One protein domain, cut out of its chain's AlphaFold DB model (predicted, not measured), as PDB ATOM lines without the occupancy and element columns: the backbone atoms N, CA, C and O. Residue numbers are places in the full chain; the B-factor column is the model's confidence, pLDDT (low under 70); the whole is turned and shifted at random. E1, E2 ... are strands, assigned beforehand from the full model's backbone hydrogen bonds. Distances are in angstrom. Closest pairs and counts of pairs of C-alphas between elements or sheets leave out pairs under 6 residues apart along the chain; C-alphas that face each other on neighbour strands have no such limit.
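Overview. This is residues 2 to 45 of the 45 residues of an uncharacterized protein of Bacteroidetes bacterium (UniProt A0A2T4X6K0). This is a loosely wound chain with little regular structure: a small two-strand hairpin, E1 and E2, at one end, and a long stretch without named elements, residues 2 to 28, leading away from it. That stretch folds back in a loop around residues 10 to 18, and its residues 2 to 7 stick out as a free tail. The printed part has 44 residues, no named helix and two antiparallel strands, E1 then E2; the class is all strand, with only 6 residues in named elements. It is only just loose, close to extended, with a radius of gyration of the C-alphas of 13.9 A and spans of 36 by 31 by 22 A.

Along the chain. Find C-alpha 29 at (-5.199, 2.309, -2.411), where E1, residues 29 to 31, begins; it measures 6.2 A. E2, residues 36 to 38, measures 7.3 A and ends at C-alpha 38, (-9.580, 4.181, -2.177).

Arrangement. E1 and E2 form a hairpin with a tight link, their directions 148 degrees apart. Look at N 30 and O 37, within hydrogen-bond range at 2.7 A.

Size, cuts and confidence. The C-alphas of Pro 2 and Gly 28, the two farthest apart, are 39.4 A from each other. The printed part has no cut, and its one link between named elements is tight. Residue 2 alone has pLDDT under 70.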
ATOM      1  N   PRO A   2       4.356  27.989  23.706       68.75
ATOM      2  CA  PRO A   2       5.037  28.150  22.429       68.75
ATOM      3  C   PRO A   2       4.143  27.565  21.334       68.75
ATOM      4  O   PRO A   2       3.758  26.400  21.397       68.75
ATOM      5  N   THR A   3       3.760  28.395  20.374       75.19
ATOM      6  CA  THR A   3       3.046  27.947  19.179       75.19
ATOM      7  C   THR A   3       4.035  27.177  18.314       75.19
ATOM      8  O   THR A   3       5.141  27.652  18.070       75.19
ATOM      9  N   GLN A   4       3.670  25.970  17.898       80.62
ATOM     10  CA  GLN A   4       4.464  25.210  16.944       80.62
ATOM     11  C   GLN A   4       4.135  25.701  15.533       80.62
ATOM     12  O   GLN A   4       2.973  25.658  15.126       80.62
ATOM     13  N   ASP A   5       5.154  26.144  14.798       86.19
ATOM     14  CA  ASP A   5       5.009  26.535  13.398       86.19
ATOM     15  C   ASP A   5       4.962  25.292  12.505       86.19
ATOM     16  O   ASP A   5       5.804  24.392  12.601       86.19
ATOM     17  N   ILE A   6       3.965  25.240  11.624       88.62
ATOM     18  CA  ILE A   6       3.859  24.223  10.580       88.62
ATOM     19  C   ILE A   6       4.284  24.873   9.268       88.62
ATOM     20  O   ILE A   6       3.657  25.823   8.804       88.62
ATOM     21  N   HIS A   7       5.322  24.322   8.645       86.88
ATOM     22  CA  HIS A   7       5.692  24.667   7.280       86.88
ATOM     23  C   HIS A   7       5.096  23.632   6.325       86.88
ATOM     24  O   HIS A   7       5.383  22.441   6.435       86.88
ATOM     25  N   VAL A   8       4.268  24.089   5.387       89.56
ATOM     26  CA  VAL A   8       3.698  23.254   4.322       89.56
ATOM     27  C   VAL A   8       4.480  23.512   3.034       89.56
ATOM     28  O   VAL A   8       4.674  24.664   2.652       89.56
ATOM     29  N   LEU A   9       4.946  22.450   2.374       91.19
ATOM     30  CA  LEU A   9       5.661  22.553   1.099       91.19
ATOM     31  C   LEU A   9       4.680  22.716  -0.067       91.19
ATOM     32  O   LEU A   9       3.627  22.081  -0.089       91.19
ATOM     33  N   ALA A  10       5.047  23.539  -1.051       91.88
ATOM     34  CA  ALA A  10       4.292  23.667  -2.295       91.88
ATOM     35  C   ALA A  10       4.434  22.398  -3.150       91.88
ATOM     36  O   ALA A  10       5.511  21.797  -3.199       91.88
ATOM     37  N   ASN A  11       3.365  22.013  -3.848       92.12
ATOM     38  CA  ASN A  11       3.400  20.932  -4.823       92.12
ATOM     39  C   ASN A  11       4.002  21.461  -6.141       92.12
ATOM     40  O   ASN A  11       3.365  22.281  -6.803       92.12
ATOM     41  N   PRO A  12       5.194  21.006  -6.568       91.19
ATOM     42  CA  PRO A  12       5.812  21.475  -7.809       91.19
ATOM     43  C   PRO A  12       5.127  20.928  -9.072       91.19
ATOM     44  O   PRO A  12       5.406  21.408 -10.166       91.19
ATOM     45  N   ALA A  13       4.266  19.912  -8.939       88.81
ATOM     46  CA  ALA A  13       3.503  19.357 -10.053       88.81
ATOM     47  C   ALA A  13       2.245  20.179 -10.378       88.81
ATOM     48  O   ALA A  13       1.662  19.993 -11.443       88.81
ATOM     49  N   ASP A  14       1.834  21.087  -9.486       90.12
ATOM     50  CA  ASP A  14       0.716  21.998  -9.714       90.12
ATOM     51  C   ASP A  14       1.240  23.338 -10.272       90.12
ATOM     52  O   ASP A  14       1.979  24.039  -9.574       90.12
ATOM     53  N   PRO A  15       0.852  23.752 -11.495       90.25
ATOM     54  CA  PRO A  15       1.245  25.045 -12.064       90.25
ATOM     55  C   PRO A  15       0.823  26.255 -11.222       90.25
ATOM     56  O   PRO A  15       1.428  27.320 -11.327       90.25
ATOM     57  N   ALA A  16      -0.217  26.110 -10.398       92.06
ATOM     58  CA  ALA A  16      -0.673  27.137  -9.468       92.06
ATOM     59  C   ALA A  16       0.091  27.123  -8.128       92.06
ATOM     60  O   ALA A  16      -0.231  27.916  -7.244       92.06
ATOM     61  N   PHE A  17       1.092  26.244  -7.968       87.69
ATOM     62  CA  PHE A  17       1.918  26.083  -6.765       87.69
ATOM     63  C   PHE A  17       1.111  25.883  -5.473       87.69
ATOM     64  O   PHE A  17       1.544  26.260  -4.381       87.69
ATOM     65  N   THR A  18      -0.073  25.272  -5.570       91.50
ATOM     66  CA  THR A  18      -0.829  24.899  -4.373       91.50
ATOM     67  C   THR A  18      -0.093  23.778  -3.633       91.50
ATOM     68  O   THR A  18       0.652  23.023  -4.247       91.50
ATOM     69  N   PRO A  19      -0.238  23.626  -2.311       92.44
ATOM     70  CA  PRO A  19       0.373  22.505  -1.592       92.44
ATOM     71  C   PRO A  19      -0.408  21.188  -1.745       92.44
ATOM     72  O   PRO A  19      -0.003  20.161  -1.200       92.44
ATOM     73  N   TRP A  20      -1.552  21.204  -2.432       90.12
ATOM     74  CA  TRP A  20      -2.498  20.094  -2.448       90.12
ATOM     75  C   TRP A  20      -2.310  19.206  -3.681       90.12
ATOM     76  O   TRP A  20      -1.958  19.669  -4.764       90.12
ATOM     77  N   TYR A  21      -2.588  17.913  -3.515       86.12
ATOM     78  CA  TYR A  21      -2.651  16.949  -4.613       86.12
ATOM     79  C   TYR A  21      -4.110  16.645  -4.932       86.12
ATOM     80  O   TYR A  21      -4.926  16.446  -4.030       86.12
ATOM     81  N   GLN A  22      -4.447  16.595  -6.217       84.94
ATOM     82  CA  GLN A  22      -5.799  16.261  -6.635       84.94
ATOM     83  C   GLN A  22      -6.028  14.762  -6.448       84.94
ATOM     84  O   GLN A  22      -5.296  13.941  -6.990       84.94
ATOM     85  N   VAL A  23      -7.098  14.389  -5.745       82.06
ATOM     86  CA  VAL A  23      -7.445  12.975  -5.510       82.06
ATOM     87  C   VAL A  23      -7.554  12.193  -6.822       82.06
ATOM     88  O   VAL A  23      -7.108  11.055  -6.893       82.06
ATOM     89  N   ARG A  24      -8.090  12.815  -7.882       81.94
ATOM     90  CA  ARG A  24      -8.225  12.208  -9.221       81.94
ATOM     91  C   ARG A  24      -6.895  11.866  -9.906       81.94
ATOM     92  O   ARG A  24      -6.889  11.044 -10.811       81.94
ATOM     93  N   GLU A  25      -5.800  12.521  -9.523       81.06
ATOM     94  CA  GLU A  25      -4.458  12.266 -10.073       81.06
ATOM     95  C   GLU A  25      -3.761  11.112  -9.344       81.06
ATOM     96  O   GLU A  25      -2.761  10.575  -9.820       81.06
ATOM     97  N   LEU A  26      -4.297  10.708  -8.193       79.19
ATOM     98  CA  LEU A  26      -3.769   9.631  -7.379       79.19
ATOM     99  C   LEU A  26      -4.461   8.320  -7.769       79.19
ATOM    100  O   LEU A  26      -5.681   8.251  -7.916       79.19
ATOM    101  N   SER A  27      -3.672   7.260  -7.939       79.81
ATOM    102  CA  SER A  27      -4.167   5.932  -8.308       79.81
ATOM    103  C   SER A  27      -3.832   4.899  -7.234       79.81
ATOM    104  O   SER A  27      -2.814   4.997  -6.548       79.81
ATOM    105  N   GLY A  28      -4.698   3.894  -7.092       83.62
ATOM    106  CA  GLY A  28      -4.524   2.803  -6.134       83.62
ATOM    107  C   GLY A  28      -5.127   3.067  -4.752       83.62
ATOM    108  O   GLY A  28      -5.954   3.960  -4.568       83.62
ATOM    109  N   ALA A  29      -4.733   2.227  -3.791       87.31
ATOM    110  CA  ALA A  29      -5.199   2.309  -2.411       87.31
ATOM    111  C   ALA A  29      -4.286   3.228  -1.592       87.31
ATOM    112  O   ALA A  29      -3.084   2.977  -1.465       87.31
ATOM    113  N   PHE A  30      -4.872   4.248  -0.981       88.50
ATOM    114  CA  PHE A  30      -4.226   5.085   0.014       88.50
ATOM    115  C   PHE A  30      -3.985   4.274   1.272       88.50
ATOM    116  O   PHE A  30      -4.895   3.626   1.785       88.50
ATOM    117  N   THR A  31      -2.749   4.304   1.756       89.69
ATOM    118  CA  THR A  31      -2.357   3.620   2.985       89.69
ATOM    119  C   THR A  31      -1.781   4.652   3.937       89.69
ATOM    120  O   THR A  31      -0.789   5.308   3.628       89.69
ATOM    121  N   THR A  32      -2.415   4.795   5.089       87.88
ATOM    122  CA  THR A  32      -1.875   5.484   6.258       87.88
ATOM    123  C   THR A  32      -1.577   4.431   7.332       87.88
ATOM    124  O   THR A  32      -1.965   3.271   7.170       87.88
ATOM    125  N   PRO A  33      -0.894   4.777   8.438       95.88
ATOM    126  CA  PRO A  33      -0.644   3.817   9.515       95.88
ATOM    127  C   PRO A  33      -1.915   3.163  10.080       95.88
ATOM    128  O   PRO A  33      -1.868   2.031  10.547       95.88
ATOM    129  N   GLU A  34      -3.041   3.872  10.026       94.88
ATOM    130  CA  GLU A  34      -4.294   3.475  10.674       94.88
ATOM    131  C   GLU A  34      -5.366   3.012   9.672       94.88
ATOM    132  O   GLU A  34      -6.268   2.264  10.052       94.88
ATOM    133  N   TRP A  35      -5.279   3.403   8.392       91.88
ATOM    134  CA  TRP A  35      -6.316   3.117   7.395       91.88
ATOM    135  C   TRP A  35      -5.763   2.719   6.033       91.88
ATOM    136  O   TRP A  35      -4.708   3.168   5.587       91.88
ATOM    137  N   ARG A  36      -6.569   1.931   5.321       92.44
ATOM    138  CA  ARG A  36      -6.428   1.699   3.888       92.44
ATOM    139  C   ARG A  36      -7.750   2.012   3.197       92.44
ATOM    140  O   ARG A  36      -8.762   1.424   3.560       92.44
ATOM    141  N   PHE A  37      -7.738   2.918   2.226       91.06
ATOM    142  CA  PHE A  37      -8.944   3.369   1.525       91.06
ATOM    143  C   PHE A  37      -8.644   3.716   0.063       91.06
ATOM    144  O   PHE A  37      -7.498   3.947  -0.308       91.06
ATOM    145  N   ASN A  38      -9.666   3.747  -0.785       89.06
ATOM    146  CA  ASN A  38      -9.580   4.181  -2.177       89.06
ATOM    147  C   ASN A  38     -10.148   5.594  -2.338       89.06
ATOM    148  O   ASN A  38     -10.887   6.088  -1.489       89.06
ATOM    149  N   GLY A  39      -9.865   6.239  -3.472       84.88
ATOM    150  CA  GLY A  39     -10.412   7.574  -3.764       84.88
ATOM    151  C   GLY A  39     -11.942   7.600  -3.810       84.88
ATOM    152  O   GLY A  39     -12.555   8.605  -3.467       84.88
ATOM    153  N   THR A  40     -12.560   6.471  -4.162       86.81
ATOM    154  CA  THR A  40     -14.018   6.276  -4.156       86.81
ATOM    155  C   THR A  40     -14.631   6.273  -2.761       86.81
ATOM    156  O   THR A  40     -15.829   6.501  -2.633       86.81
ATOM    157  N   ASP A  41     -13.832   6.026  -1.723       88.62
ATOM    158  CA  ASP A  41     -14.307   5.950  -0.340       88.62
ATOM    159  C   ASP A  41     -14.384   7.350   0.300       88.62
ATOM    160  O   ASP A  41     -14.874   7.516   1.418       88.62
ATOM    161  N   LEU A  42     -13.903   8.380  -0.407       86.50
ATOM    162  CA  LEU A  42     -13.865   9.747   0.086       86.50
ATOM    163  C   LEU A  42     -15.226  10.454  -0.031       86.50
ATOM    164  O   LEU A  42     -15.848  10.559  -1.085       86.50
ATOM    165  N   ARG A  43     -15.610  11.035   1.104       83.38
ATOM    166  CA  ARG A  43     -16.247  12.347   1.274       83.38
ATOM    167  C   ARG A  43     -16.306  13.345   0.101       83.38
ATOM    168  O   ARG A  43     -15.341  14.091  -0.009       83.38
ATOM    169  N   HIS A  44     -17.373  13.466  -0.692       75.31
ATOM    170  CA  HIS A  44     -17.538  14.617  -1.608       75.31
ATOM    171  C   HIS A  44     -18.708  15.502  -1.135       75.31
ATOM    172  O   HIS A  44     -19.760  14.964  -0.779       75.31
ATOM    173  N   PHE A  45     -18.512  16.824  -1.088       73.25
ATOM    174  CA  PHE A  45     -19.506  17.839  -0.704       73.25
ATOM    175  C   PHE A  45     -19.584  18.937  -1.760       73.25
ATOM    176  O   PHE A  45     -18.526  19.223  -2.368       73.25
TER     177      PHE A  45